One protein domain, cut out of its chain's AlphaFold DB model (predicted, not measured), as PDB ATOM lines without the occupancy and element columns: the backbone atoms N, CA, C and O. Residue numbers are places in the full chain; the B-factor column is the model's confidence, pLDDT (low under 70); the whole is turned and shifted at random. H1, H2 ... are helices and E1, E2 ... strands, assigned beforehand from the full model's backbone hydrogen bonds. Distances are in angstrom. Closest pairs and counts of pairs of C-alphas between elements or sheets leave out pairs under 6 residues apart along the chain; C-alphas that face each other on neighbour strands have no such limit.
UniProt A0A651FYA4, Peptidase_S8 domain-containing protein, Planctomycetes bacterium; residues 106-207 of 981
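AT A GLANCE: This is residues 106 to 207 of the 981 residues of the protein "Peptidase_S8 domain-containing protein" of Planctomycetes bacterium (UniProt A0A651FYA4). Long helix H3 makes much of the length; H2 folds back beside it, H1 packs on H3 residues 163 to 170, and a small sheet sits by H3 residues 167 to 175. Mixed, helices and strands: 102 printed residues with H1, H2, H3, then antiparallel meander E1-E2-E3, each strand neighbouring the one before. It is elongated, 48 by 31 by 22 A, and only just compact, close to loose: radius of gyration of the C-alphas 15.2 A.

IN THESE COORDINATES: H1 spans 109 to 119, from C-alpha (-13.112, 30.687, 26.733); H2 130 to 141; H3 150 to 176, 38.1 A; E1 183 to 185; E2 191 to 198, 20.4 A; E3 201 to 206, to C-alpha (10.297, 20.887, 45.128).

HOW THE PARTS SIT: H1 touches H3 at a steep tilt of 51 degrees, closest C-alphas Tyr 115 and Leu 166, 7.1 A. Hairpin H2 and H3 tilts 20 degrees, shallow, closest C-alphas Asn 137 and Val 160, 6.0 A. H2 and H3 only graze the sheet. Within hydrogen-bond range are N 184 and O 192, 3.2 A, N 195 and O 203, 3.0 A, and every helix O i to N i+4 pair.

THE WHOLE: C-alphas 145 and 187 are farthest apart, 48.5 A. The printed part has no cut and no long link. pLDDT is under 70 in 47 residues, among them 145 to 161.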
ATOM      1  N   THR A 106      -4.723  35.901  26.072       86.75
ATOM      2  CA  THR A 106      -5.982  35.392  25.508       86.75
ATOM      3  C   THR A 106      -6.319  34.051  26.159       86.75
ATOM      4  O   THR A 106      -5.966  32.997  25.637       86.75
ATOM      5  N   LEU A 107      -6.976  34.089  27.321       85.19
ATOM      6  CA  LEU A 107      -7.354  32.887  28.073       85.19
ATOM      7  C   LEU A 107      -8.398  32.023  27.322       85.19
ATOM      8  O   LEU A 107      -9.296  32.579  26.676       85.19
ATOM      9  N   PRO A 108      -8.370  30.678  27.449       87.75
ATOM     10  CA  PRO A 108      -9.387  29.793  26.878       87.75
ATOM     11  C   PRO A 108     -10.793  30.142  27.368       87.75
ATOM     12  O   PRO A 108     -10.988  30.431  28.545       87.75
ATOM     13  N   ALA A 109     -11.801  30.070  26.495       86.19
ATOM     14  CA  ALA A 109     -13.112  30.687  26.733       86.19
ATOM     15  C   ALA A 109     -13.829  30.277  28.042       86.19
ATOM     16  O   ALA A 109     -14.575  31.082  28.594       86.19
ATOM     17  N   GLU A 110     -13.623  29.058  28.550       83.50
ATOM     18  CA  GLU A 110     -14.175  28.638  29.849       83.50
ATOM     19  C   GLU A 110     -13.356  29.166  31.035       83.50
ATOM     20  O   GLU A 110     -13.919  29.657  32.010       83.50
ATOM     21  N   LEU A 111     -12.028  29.150  30.938       83.75
ATOM     22  CA  LEU A 111     -11.154  29.697  31.972       83.75
ATOM     23  C   LEU A 111     -11.240  31.231  32.033       83.75
ATOM     24  O   LEU A 111     -11.256  31.796  33.120       83.75
ATOM     25  N   ALA A 112     -11.427  31.895  30.889       86.50
ATOM     26  CA  ALA A 112     -11.762  33.313  30.796       86.50
ATOM     27  C   ALA A 112     -13.099  33.636  31.489       86.50
ATOM     28  O   ALA A 112     -13.174  34.601  32.247       86.50
ATOM     29  N   ARG A 113     -14.146  32.812  31.294       89.25
ATOM     30  CA  ARG A 113     -15.425  32.949  32.019       89.25
ATOM     31  C   ARG A 113     -15.242  32.777  33.525       89.25
ATOM     32  O   ARG A 113     -15.736  33.603  34.288       89.25
ATOM     33  N   ARG A 114     -14.526  31.733  33.952       88.62
ATOM     34  CA  ARG A 114     -14.246  31.454  35.370       88.62
ATOM     35  C   ARG A 114     -13.421  32.570  36.016       88.62
ATOM     36  O   ARG A 114     -13.770  33.002  37.111       88.62
ATOM     37  N   TYR A 115     -12.403  33.090  35.328       89.44
ATOM     38  CA  TYR A 115     -11.601  34.210  35.817       89.44
ATOM     39  C   TYR A 115     -12.400  35.512  35.887       89.44
ATOM     40  O   TYR A 115     -12.444  36.111  36.952       89.44
ATOM     41  N   ALA A 116     -13.128  35.902  34.836       87.75
ATOM     42  CA  ALA A 116     -13.963  37.107  34.865       87.75
ATOM     43  C   ALA A 116     -15.087  37.030  35.921       87.75
ATOM     44  O   ALA A 116     -15.440  38.029  36.545       87.75
ATOM     45  N   HIS A 117     -15.643  35.838  36.167       88.88
ATOM     46  CA  HIS A 117     -16.620  35.618  37.235       88.88
ATOM     47  C   HIS A 117     -15.995  35.700  38.641       88.88
ATOM     48  O   HIS A 117     -16.640  36.178  39.577       88.88
ATOM     49  N   PHE A 118     -14.744  35.266  38.793       89.38
ATOM     50  CA  PHE A 118     -13.975  35.391  40.029       89.38
ATOM     51  C   PHE A 118     -13.524  36.836  40.278       89.38
ATOM     52  O   PHE A 118     -13.797  37.372  41.345       89.38
ATOM     53  N   GLU A 119     -12.934  37.509  39.289       86.38
ATOM     54  CA  GLU A 119     -12.586  38.934  39.341       86.38
ATOM     55  C   GLU A 119     -13.828  39.789  39.642       86.38
ATOM     56  O   GLU A 119     -13.790  40.652  40.511       86.38
ATOM     57  N   GLY A 120     -14.980  39.480  39.035       86.31
ATOM     58  CA  GLY A 120     -16.255  40.135  39.345       86.31
ATOM     59  C   GLY A 120     -16.742  39.952  40.793       86.31
ATOM     60  O   GLY A 120     -17.516  40.774  41.282       86.31
ATOM     61  N   ARG A 121     -16.286  38.910  41.506       85.44
ATOM     62  CA  ARG A 121     -16.505  38.718  42.956       85.44
ATOM     63  C   ARG A 121     -15.376  39.299  43.826       85.44
ATOM     64  O   ARG A 121     -15.616  39.606  45.003       85.44
ATOM     65  N   TYR A 122     -14.171  39.416  43.268       85.62
ATOM     66  CA  TYR A 122     -12.908  39.723  43.949       85.62
ATOM     67  C   TYR A 122     -12.003  40.622  43.064       85.62
ATOM     68  O   TYR A 122     -10.971  40.155  42.575       85.62
ATOM     69  N   PRO A 123     -12.372  41.896  42.817       83.25
ATOM     70  CA  PRO A 123     -11.688  42.723  41.819       83.25
ATOM     71  C   PRO A 123     -10.234  43.021  42.190       83.25
ATOM     72  O   PRO A 123      -9.925  43.251  43.359       83.25
ATOM     73  N   GLY A 124      -9.346  43.048  41.193       77.94
ATOM     74  CA  GLY A 124      -7.915  43.318  41.389       77.94
ATOM     75  C   GLY A 124      -7.097  42.146  41.946       77.94
ATOM     76  O   GLY A 124      -5.895  42.295  42.147       77.94
ATOM     77  N   ILE A 125      -7.711  40.978  42.169       84.50
ATOM     78  CA  ILE A 125      -7.003  39.751  42.543       84.50
ATOM     79  C   ILE A 125      -6.521  39.010  41.288       84.50
ATOM     80  O   ILE A 125      -7.322  38.508  40.498       84.50
ATOM     81  N   ASP A 126      -5.205  38.844  41.166       88.12
ATOM     82  CA  ASP A 126      -4.587  37.820  40.320       88.12
ATOM     83  C   ASP A 126      -4.323  36.552  41.167       88.12
ATOM     84  O   ASP A 126      -3.389  36.540  41.969       88.12
ATOM     85  N   PRO A 127      -5.104  35.463  41.034       78.06
ATOM     86  CA  PRO A 127      -4.873  34.240  41.806       78.06
ATOM     87  C   PRO A 127      -3.672  33.410  41.293       78.06
ATOM     88  O   PRO A 127      -3.396  32.353  41.860       78.06
ATOM     89  N   SER A 128      -2.968  33.850  40.239       79.56
ATOM     90  CA  SER A 128      -1.713  33.258  39.744       79.56
ATOM     91  C   SER A 128      -0.449  33.882  40.361       79.56
ATOM     92  O   SER A 128       0.593  33.223  40.426       79.56
ATOM     93  N   GLU A 129      -0.535  35.117  40.866       84.12
ATOM     94  CA  GLU A 129       0.480  35.713  41.745       84.12
ATOM     95  C   GLU A 129       0.285  35.196  43.178       84.12
ATOM     96  O   GLU A 129      -0.799  35.309  43.758       84.12
ATOM     97  N   LYS A 130       1.350  34.677  43.806       69.12
ATOM     98  CA  LYS A 130       1.292  34.149  45.184       69.12
ATOM     99  C   LYS A 130       0.814  35.201  46.192       69.12
ATOM    100  O   LYS A 130       0.112  34.859  47.141       69.12
ATOM    101  N   LYS A 131       1.179  36.467  45.962       72.69
ATOM    102  CA  LYS A 131       0.814  37.626  46.788       72.69
ATOM    103  C   LYS A 131      -0.693  37.895  46.743       72.69
ATOM    104  O   LYS A 131      -1.366  37.756  47.758       72.69
ATOM    105  N   SER A 132      -1.246  38.141  45.557       78.19
ATOM    106  CA  SER A 132      -2.677  38.422  45.398       78.19
ATOM    107  C   SER A 132      -3.575  37.221  45.719       78.19
ATOM    108  O   SER A 132      -4.683  37.403  46.227       78.19
ATOM    109  N   LEU A 133      -3.099  35.981  45.550       68.12
ATOM    110  CA  LEU A 133      -3.801  34.804  46.071       68.12
ATOM    111  C   LEU A 133      -3.848  34.774  47.615       68.12
ATOM    112  O   LEU A 133      -4.828  34.283  48.180       68.12
ATOM    113  N   ALA A 134      -2.837  35.298  48.318       55.44
ATOM    114  CA  ALA A 134      -2.876  35.457  49.774       55.44
ATOM    115  C   ALA A 134      -3.863  36.562  50.194       55.44
ATOM    116  O   ALA A 134      -4.731  36.296  51.033       55.44
ATOM    117  N   ASP A 135      -3.814  37.726  49.536       69.12
ATOM    118  CA  ASP A 135      -4.747  38.848  49.745       69.12
ATOM    119  C   ASP A 135      -6.213  38.393  49.584       69.12
ATOM    120  O   ASP A 135      -7.088  38.722  50.389       69.12
ATOM    121  N   HIS A 136      -6.482  37.548  48.583       79.75
ATOM    122  CA  HIS A 136      -7.788  36.922  48.387       79.75
ATOM    123  C   HIS A 136      -8.209  36.036  49.565       79.75
ATOM    124  O   HIS A 136      -9.324  36.175  50.069       79.75
ATOM    125  N   ASN A 137      -7.337  35.127  50.017       63.25
ATOM    126  CA  ASN A 137      -7.652  34.226  51.128       63.25
ATOM    127  C   ASN A 137      -7.989  35.026  52.402       63.25
ATOM    128  O   ASN A 137      -8.909  34.659  53.136       63.25
ATOM    129  N   GLN A 138      -7.305  36.154  52.623       58.53
ATOM    130  CA  GLN A 138      -7.582  37.092  53.710       58.53
ATOM    131  C   GLN A 138      -8.923  37.830  53.521       58.53
ATOM    132  O   GLN A 138      -9.713  37.898  54.463       58.53
ATOM    133  N   MET A 139      -9.234  38.309  52.308       77.19
ATOM    134  CA  MET A 139     -10.527  38.932  51.976       77.19
ATOM    135  C   MET A 139     -11.717  37.964  52.089       77.19
ATOM    136  O   MET A 139     -12.818  38.391  52.433       77.19
ATOM    137  N   ILE A 140     -11.545  36.674  51.787       72.06
ATOM    138  CA  ILE A 140     -12.572  35.667  52.081       72.06
ATOM    139  C   ILE A 140     -12.707  35.518  53.594       72.06
ATOM    140  O   ILE A 140     -13.812  35.613  54.124       72.06
ATOM    141  N   ARG A 141     -11.586  35.327  54.299       59.12
ATOM    142  CA  ARG A 141     -11.558  35.060  55.740       59.12
ATOM    143  C   ARG A 141     -12.192  36.169  56.587       59.12
ATOM    144  O   ARG A 141     -12.771  35.847  57.626       59.12
ATOM    145  N   SER A 142     -12.101  37.427  56.153       70.25
ATOM    146  CA  SER A 142     -12.664  38.598  56.842       70.25
ATOM    147  C   SER A 142     -14.170  38.804  56.631       70.25
ATOM    148  O   SER A 142     -14.784  39.551  57.388       70.25
ATOM    149  N   ARG A 143     -14.802  38.112  55.668       82.19
ATOM    150  CA  ARG A 143     -16.272  38.111  55.490       82.19
ATOM    151  C   ARG A 143     -17.009  37.256  56.533       82.19
ATOM    152  O   ARG A 143     -18.236  37.237  56.542       82.19
ATOM    153  N   TYR A 144     -16.275  36.550  57.396       72.00
ATOM    154  CA  TYR A 144     -16.798  35.618  58.393       72.00
ATOM    155  C   TYR A 144     -16.240  35.939  59.790       72.00
ATOM    156  O   TYR A 144     -15.112  36.429  59.895       72.00
ATOM    157  N   PRO A 145     -16.987  35.648  60.874       66.12
ATOM    158  CA  PRO A 145     -16.562  35.945  62.241       66.12
ATOM    159  C   PRO A 145     -15.234  35.278  62.634       66.12
ATOM    160  O   PRO A 145     -14.761  34.319  62.014       66.12
ATOM    161  N   PHE A 146     -14.617  35.782  63.708       48.78
ATOM    162  CA  PHE A 146     -13.323  35.291  64.194       48.78
ATOM    163  C   PHE A 146     -13.342  33.787  64.524       48.78
ATOM    164  O   PHE A 146     -12.396  33.084  64.178       48.78
ATOM    165  N   ARG A 147     -14.446  33.259  65.066       43.19
ATOM    166  CA  ARG A 147     -14.714  31.813  65.154       43.19
ATOM    167  C   ARG A 147     -15.847  31.453  64.191       43.19
ATOM    168  O   ARG A 147     -16.897  32.084  64.235       43.19
ATOM    169  N   MET A 148     -15.621  30.460  63.330       64.19
ATOM    170  CA  MET A 148     -16.578  29.987  62.320       64.19
ATOM    171  C   MET A 148     -17.159  28.616  62.683       64.19
ATOM    172  O   MET A 148     -16.425  27.727  63.129       64.19
ATOM    173  N   ASN A 149     -18.449  28.420  62.400       62.62
ATOM    174  CA  ASN A 149     -19.062  27.090  62.411       62.62
ATOM    175  C   ASN A 149     -18.572  26.237  61.216       62.62
ATOM    176  O   ASN A 149     -17.878  26.734  60.326       62.62
ATOM    177  N   ASP A 150     -18.890  24.943  61.203       44.25
ATOM    178  CA  ASP A 150     -18.389  23.999  60.195       44.25
ATOM    179  C   ASP A 150     -18.850  24.332  58.772       44.25
ATOM    180  O   ASP A 150     -18.059  24.240  57.839       44.25
ATOM    181  N   GLU A 151     -20.079  24.815  58.605       59.28
ATOM    182  CA  GLU A 151     -20.654  25.202  57.310       59.28
ATOM    183  C   GLU A 151     -19.997  26.481  56.745       59.28
ATOM    184  O   GLU A 151     -19.706  26.580  55.550       59.28
ATOM    185  N   GLN A 152     -19.646  27.437  57.611       64.06
ATOM    186  CA  GLN A 152     -18.833  28.610  57.273       64.06
ATOM    187  C   GLN A 152     -17.380  28.220  56.973       64.06
ATOM    188  O   GLN A 152     -16.809  28.717  56.003       64.06
ATOM    189  N   ARG A 153     -16.784  27.297  57.744       50.16
ATOM    190  CA  ARG A 153     -15.439  26.758  57.468       50.16
ATOM    191  C   ARG A 153     -15.398  26.022  56.131       50.16
ATOM    192  O   ARG A 153     -14.470  26.256  55.362       50.16
ATOM    193  N   GLN A 154     -16.413  25.220  55.808       49.22
ATOM    194  CA  GLN A 154     -16.576  24.584  54.498       49.22
ATOM    195  C   GLN A 154     -16.793  25.619  53.387       49.22
ATOM    196  O   GLN A 154     -16.156  25.515  52.345       49.22
ATOM    197  N   SER A 155     -17.597  26.663  53.612       66.19
ATOM    198  CA  SER A 155     -17.806  27.752  52.641       66.19
ATOM    199  C   SER A 155     -16.517  28.530  52.341       66.19
ATOM    200  O   SER A 155     -16.207  28.799  51.180       66.19
ATOM    201  N   VAL A 156     -15.725  28.852  53.370       51.94
ATOM    202  CA  VAL A 156     -14.405  29.485  53.220       51.94
ATOM    203  C   VAL A 156     -13.416  28.537  52.547       51.94
ATOM    204  O   VAL A 156     -12.734  28.955  51.617       51.94
ATOM    205  N   ALA A 157     -13.361  27.266  52.951       46.72
ATOM    206  CA  ALA A 157     -12.504  26.261  52.323       46.72
ATOM    207  C   ALA A 157     -12.879  26.012  50.852       46.72
ATOM    208  O   ALA A 157     -11.989  25.817  50.028       46.72
ATOM    209  N   HIS A 158     -14.166  26.085  50.500       61.34
ATOM    210  CA  HIS A 158     -14.652  25.991  49.126       61.34
ATOM    211  C   HIS A 158     -14.267  27.227  48.307       61.34
ATOM    212  O   HIS A 158     -13.732  27.074  47.215       61.34
ATOM    213  N   ALA A 159     -14.465  28.447  48.820       65.94
ATOM    214  CA  ALA A 159     -14.070  29.674  48.118       65.94
ATOM    215  C   ALA A 159     -12.541  29.785  47.944       65.94
ATOM    216  O   ALA A 159     -12.056  30.088  46.857       65.94
ATOM    217  N   VAL A 160     -11.770  29.456  48.984       54.25
ATOM    218  CA  VAL A 160     -10.300  29.363  48.933       54.25
ATOM    219  C   VAL A 160      -9.846  28.204  48.032       54.25
ATOM    220  O   VAL A 160      -8.834  28.316  47.345       54.25
ATOM    221  N   GLY A 161     -10.591  27.099  47.989       49.72
ATOM    222  CA  GLY A 161     -10.357  25.970  47.087       49.72
ATOM    223  C   GLY A 161     -10.591  26.333  45.620       49.72
ATOM    224  O   GLY A 161      -9.734  26.055  44.785       49.72
ATOM    225  N   GLU A 162     -11.696  27.021  45.325       73.19
ATOM    226  CA  GLU A 162     -12.033  27.590  44.017       73.19
ATOM    227  C   GLU A 162     -10.950  28.576  43.565       73.19
ATOM    228  O   GLU A 162     -10.407  28.421  42.472       73.19
ATOM    229  N   ALA A 163     -10.564  29.521  44.429       65.56
ATOM    230  CA  ALA A 163      -9.492  30.481  44.176       65.56
ATOM    231  C   ALA A 163      -8.151  29.802  43.879       65.56
ATOM    232  O   ALA A 163      -7.465  30.168  42.928       65.56
ATOM    233  N   ARG A 164      -7.780  28.780  44.661       59.78
ATOM    234  CA  ARG A 164      -6.536  28.018  44.470       59.78
ATOM    235  C   ARG A 164      -6.581  27.118  43.235       59.78
ATOM    236  O   ARG A 164      -5.532  26.895  42.639       59.78
ATOM    237  N   GLN A 165      -7.745  26.598  42.841       62.22
ATOM    238  CA  GLN A 165      -7.894  25.834  41.598       62.22
ATOM    239  C   GLN A 165      -7.822  26.754  40.382       62.22
ATOM    240  O   GLN A 165      -7.017  26.513  39.494       62.22
ATOM    241  N   LEU A 166      -8.596  27.838  40.372       78.62
ATOM    242  CA  LEU A 166      -8.534  28.858  39.331       78.62
ATOM    243  C   LEU A 166      -7.132  29.480  39.229       78.62
ATOM    244  O   LEU A 166      -6.643  29.699  38.128       78.62
ATOM    245  N   GLY A 167      -6.467  29.695  40.366       74.94
ATOM    246  CA  GLY A 167      -5.067  30.096  40.436       74.94
ATOM    247  C   GLY A 167      -4.150  29.103  39.729       74.94
ATOM    248  O   GLY A 167      -3.432  29.509  38.824       74.94
ATOM    249  N   ARG A 168      -4.219  27.800  40.050       65.94
ATOM    250  CA  ARG A 168      -3.473  26.748  39.325       65.94
ATOM    251  C   ARG A 168      -3.742  26.781  37.819       65.94
ATOM    252  O   ARG A 168      -2.795  26.787  37.041       65.94
ATOM    253  N   ASP A 169      -5.009  26.850  37.421       77.06
ATOM    254  CA  ASP A 169      -5.413  26.864  36.012       77.06
ATOM    255  C   ASP A 169      -4.856  28.103  35.276       77.06
ATOM    256  O   ASP A 169      -4.398  28.009  34.141       77.06
ATOM    257  N   LEU A 170      -4.825  29.269  35.930       83.88
ATOM    258  CA  LEU A 170      -4.254  30.500  35.371       83.88
ATOM    259  C   LEU A 170      -2.723  30.517  35.391       83.88
ATOM    260  O   LEU A 170      -2.124  31.072  34.476       83.88
ATOM    261  N   ILE A 171      -2.079  29.883  36.376       80.31
ATOM    262  CA  ILE A 171      -0.623  29.665  36.390       80.31
ATOM    263  C   ILE A 171      -0.213  28.832  35.172       80.31
ATOM    264  O   ILE A 171       0.780  29.163  34.530       80.31
ATOM    265  N   VAL A 172      -1.000  27.809  34.817       75.94
ATOM    266  CA  VAL A 172      -0.799  26.976  33.620       75.94
ATOM    267  C   VAL A 172      -0.829  27.819  32.340       75.94
ATOM    268  O   VAL A 172       0.172  27.856  31.625       75.94
ATOM    269  N   GLU A 173      -1.913  28.555  32.071       85.00
ATOM    270  CA  GLU A 173      -2.019  29.402  30.865       85.00
ATOM    271  C   GLU A 173      -0.942  30.493  30.821       85.00
ATOM    272  O   GLU A 173      -0.308  30.730  29.791       85.00
ATOM    273  N   ARG A 174      -0.710  31.165  31.955       88.12
ATOM    274  CA  ARG A 174       0.239  32.274  32.069       88.12
ATOM    275  C   ARG A 174       1.680  31.818  31.885       88.12
ATOM    276  O   ARG A 174       2.468  32.541  31.270       88.12
ATOM    277  N   ALA A 175       2.015  30.620  32.356       80.88
ATOM    278  CA  ALA A 175       3.295  29.990  32.090       80.88
ATOM    279  C   ALA A 175       3.431  29.617  30.606       80.88
ATOM    280  O   ALA A 175       4.385  30.058  29.967       80.88
ATOM    281  N   GLN A 176       2.450  28.917  30.021       83.25
ATOM    282  CA  GLN A 176       2.464  28.515  28.604       83.25
ATOM    283  C   GLN A 176       2.606  29.708  27.653       83.25
ATOM    284  O   GLN A 176       3.491  29.719  26.796       83.25
ATOM    285  N   ALA A 177       1.796  30.752  27.842       84.44
ATOM    286  CA  ALA A 177       1.831  31.967  27.031       84.44
ATOM    287  C   ALA A 177       3.102  32.816  27.243       84.44
ATOM    288  O   ALA A 177       3.369  33.724  26.451       84.44
ATOM    289  N   SER A 178       3.886  32.526  28.284       87.94
ATOM    290  CA  SER A 178       5.197  33.133  28.566       87.94
ATOM    291  C   SER A 178       6.370  32.176  28.302       87.94
ATOM    292  O   SER A 178       7.508  32.532  28.586       87.94
ATOM    293  N   HIS A 179       6.101  30.973  27.777       87.38
ATOM    294  CA  HIS A 179       7.065  29.886  27.559       87.38
ATOM    295  C   HIS A 179       7.846  29.454  28.817       87.38
ATOM    296  O   HIS A 179       8.976  28.980  28.737       87.38
ATOM    297  N   ILE A 180       7.215  29.581  29.985       88.25
ATOM    298  CA  ILE A 180       7.742  29.131  31.275       88.25
ATOM    299  C   ILE A 180       7.337  27.666  31.504       88.25
ATOM    300  O   ILE A 180       6.149  27.348  31.397       88.25
ATOM    301  N   PRO A 181       8.265  26.767  31.878       80.62
ATOM    302  CA  PRO A 181       7.916  25.413  32.295       80.62
ATOM    303  C   PRO A 181       7.010  25.426  33.536       80.62
ATOM    304  O   PRO A 181       7.390  25.953  34.579       80.62
ATOM    305  N   ILE A 182       5.812  24.840  33.443       67.62
ATOM    306  CA  ILE A 182       4.883  24.687  34.586       67.62
ATOM    307  C   ILE A 182       5.419  23.651  35.573       67.62
ATOM    308  O   ILE A 182       5.310  23.790  36.786       67.62
ATOM    309  N   SER A 183       5.985  22.582  35.043       64.19
ATOM    310  CA  SER A 183       6.655  21.536  35.791       64.19
ATOM    311  C   SER A 183       7.593  20.820  34.851       64.19
ATOM    312  O   SER A 183       7.380  20.815  33.636       64.19
ATOM    313  N   GLY A 184       8.591  20.183  35.427       60.94
ATOM    314  CA  GLY A 184       9.510  19.342  34.703       60.94
ATOM    315  C   GLY A 184      10.290  18.486  35.673       60.94
ATOM    316  O   GLY A 184      10.050  18.487  36.884       60.94
ATOM    317  N   GLN A 185      11.237  17.776  35.091       59.31
ATOM    318  CA  GLN A 185      12.364  17.226  35.809       59.31
ATOM    319  C   GLN A 185      13.545  18.160  35.554       59.31
ATOM    320  O   GLN A 185      13.681  18.690  34.449       59.31
ATOM    321  N   ASP A 186      14.352  18.419  36.578       62.84
ATOM    322  CA  ASP A 186      15.657  19.049  36.373       62.84
ATOM    323  C   ASP A 186      16.635  18.040  35.718       62.84
ATOM    324  O   ASP A 186      16.244  16.891  35.481       62.84
ATOM    325  N   PRO A 187      17.893  18.412  35.398       55.03
ATOM    326  CA  PRO A 187      18.854  17.499  34.765       55.03
ATOM    327  C   PRO A 187      19.133  16.192  35.534       55.03
ATOM    328  O   PRO A 187      19.747  15.289  34.972       55.03
ATOM    329  N   HIS A 188      18.665  16.074  36.784       47.41
ATOM    330  CA  HIS A 188      18.817  14.902  37.648       47.41
ATOM    331  C   HIS A 188      17.497  14.160  37.918       47.41
ATOM    332  O   HIS A 188      17.489  13.189  38.665       47.41
ATOM    333  N   GLY A 189      16.378  14.566  37.309       43.62
ATOM    334  CA  GLY A 189      15.100  13.858  37.431       43.62
ATOM    335  C   GLY A 189      14.122  14.428  38.469       43.62
ATOM    336  O   GLY A 189      12.973  13.975  38.505       43.62
ATOM    337  N   ARG A 190      14.514  15.417  39.286       51.50
ATOM    338  CA  ARG A 190      13.715  15.862  40.446       51.50
ATOM    339  C   ARG A 190      12.457  16.620  40.037       51.50
ATOM    340  O   ARG A 190      12.501  17.518  39.193       51.50
ATOM    341  N   GLY A 191      11.335  16.284  40.671       47.19
ATOM    342  CA  GLY A 191      10.019  16.805  40.308       47.19
ATOM    343  C   GLY A 191       9.786  18.235  40.794       47.19
ATOM    344  O   GLY A 191       9.388  18.452  41.940       47.19
ATOM    345  N   PHE A 192       9.949  19.223  39.910       64.19
ATOM    346  CA  PHE A 192       9.622  20.614  40.224       64.19
ATOM    347  C   PHE A 192       8.255  21.024  39.677       64.19
ATOM    348  O   PHE A 192       7.874  20.675  38.558       64.19
ATOM    349  N   HIS A 193       7.515  21.829  40.445       59.06
ATOM    350  CA  HIS A 193       6.245  22.404  39.998       59.06
ATOM    351  C   HIS A 193       6.140  23.891  40.345       59.06
ATOM    352  O   HIS A 193       6.411  24.317  41.471       59.06
ATOM    353  N   LEU A 194       5.725  24.684  39.363       69.12
ATOM    354  CA  LEU A 194       5.521  26.122  39.429       69.12
ATOM    355  C   LEU A 194       4.344  26.432  40.355       69.12
ATOM    356  O   LEU A 194       3.183  26.259  39.997       69.12
ATOM    357  N   ARG A 195       4.624  26.938  41.559       64.38
ATOM    358  CA  ARG A 195       3.586  27.294  42.544       64.38
ATOM    359  C   ARG A 195       2.991  28.688  42.301       64.38
ATOM    360  O   ARG A 195       2.476  29.297  43.234       64.38
ATOM    361  N   GLY A 196       3.097  29.192  41.073       67.62
ATOM    362  CA  GLY A 196       2.729  30.545  40.665       67.62
ATOM    363  C   GLY A 196       3.900  31.515  40.653       67.62
ATOM    364  O   GLY A 196       5.063  31.105  40.671       67.62
ATOM    365  N   PHE A 197       3.575  32.802  40.594       82.69
ATOM    366  CA  PHE A 197       4.536  33.878  40.362       82.69
ATOM    367  C   PHE A 197       4.714  34.782  41.588       82.69
ATOM    368  O   PHE A 197       3.875  34.789  42.496       82.69
ATOM    369  N   VAL A 198       5.830  35.511  41.617       77.56
ATOM    370  CA  VAL A 198       6.021  36.717  42.437       77.56
ATOM    371  C   VAL A 198       6.600  37.789  41.523       77.56
ATOM    372  O   VAL A 198       7.676  37.601  40.955       77.56
ATOM    373  N   ASP A 199       5.858  38.879  41.335       78.31
ATOM    374  CA  ASP A 199       6.190  39.978  40.419       78.31
ATOM    375  C   ASP A 199       6.504  39.457  38.997       78.31
ATOM    376  O   ASP A 199       7.462  39.858  38.326       78.31
ATOM    377  N   GLY A 200       5.722  38.465  38.557       77.81
ATOM    378  CA  GLY A 200       5.914  37.741  37.301       77.81
ATOM    379  C   GLY A 200       7.121  36.793  37.242       77.81
ATOM    380  O   GLY A 200       7.265  36.096  36.244       77.81
ATOM    381  N   GLN A 201       7.993  36.707  38.248       83.19
ATOM    382  CA  GLN A 201       9.081  35.716  38.259       83.19
ATOM    383  C   GLN A 201       8.532  34.336  38.668       83.19
ATOM    384  O   GLN A 201       7.729  34.271  39.606       83.19
ATOM    385  N   PRO A 202       8.901  33.230  37.991       81.31
ATOM    386  CA  PRO A 202       8.394  31.902  38.315       81.31
ATOM    387  C   PRO A 202       8.926  31.418  39.662       81.31
ATOM    388  O   PRO A 202      10.121  31.476  39.938       81.31
ATOM    389  N   GLN A 203       8.024  30.918  40.505       71.62
ATOM    390  CA  GLN A 203       8.346  30.478  41.856       71.62
ATOM    391  C   GLN A 203       8.020  28.995  42.034       71.62
ATOM    392  O   GLN A 203       6.964  28.609  42.557       71.62
ATOM    393  N   TYR A 204       8.958  28.172  41.574       68.94
ATOM    394  CA  TYR A 204       8.959  26.721  41.718       68.94
ATOM    395  C   TYR A 204       8.944  26.274  43.184       68.94
ATOM    396  O   TYR A 204       9.361  27.000  44.083       68.94
ATOM    397  N   ALA A 205       8.448  25.064  43.422       54.38
ATOM    398  CA  ALA A 205       8.725  24.321  44.639       54.38
ATOM    399  C   ALA A 205       9.022  22.861  44.298       54.38
ATOM    400  O   ALA A 205       8.363  22.273  43.434       54.38
ATOM    401  N   ILE A 206       9.978  22.310  45.035       55.12
ATOM    402  CA  ILE A 206      10.297  20.887  45.128       55.12
ATOM    403  C   ILE A 206       9.613  20.389  46.412       55.12
ATOM    404  O   ILE A 206       9.539  21.130  47.396       55.12
ATOM    405  N   THR A 207       9.039  19.187  46.406       53.41
ATOM    406  CA  THR A 207       8.309  18.629  47.562       53.41
ATOM    407  C   THR A 207       8.916  17.307  47.978       53.41
ATOM    408  O   THR A 207       8.542  16.270  47.435       53.41
TER     409      THR A 207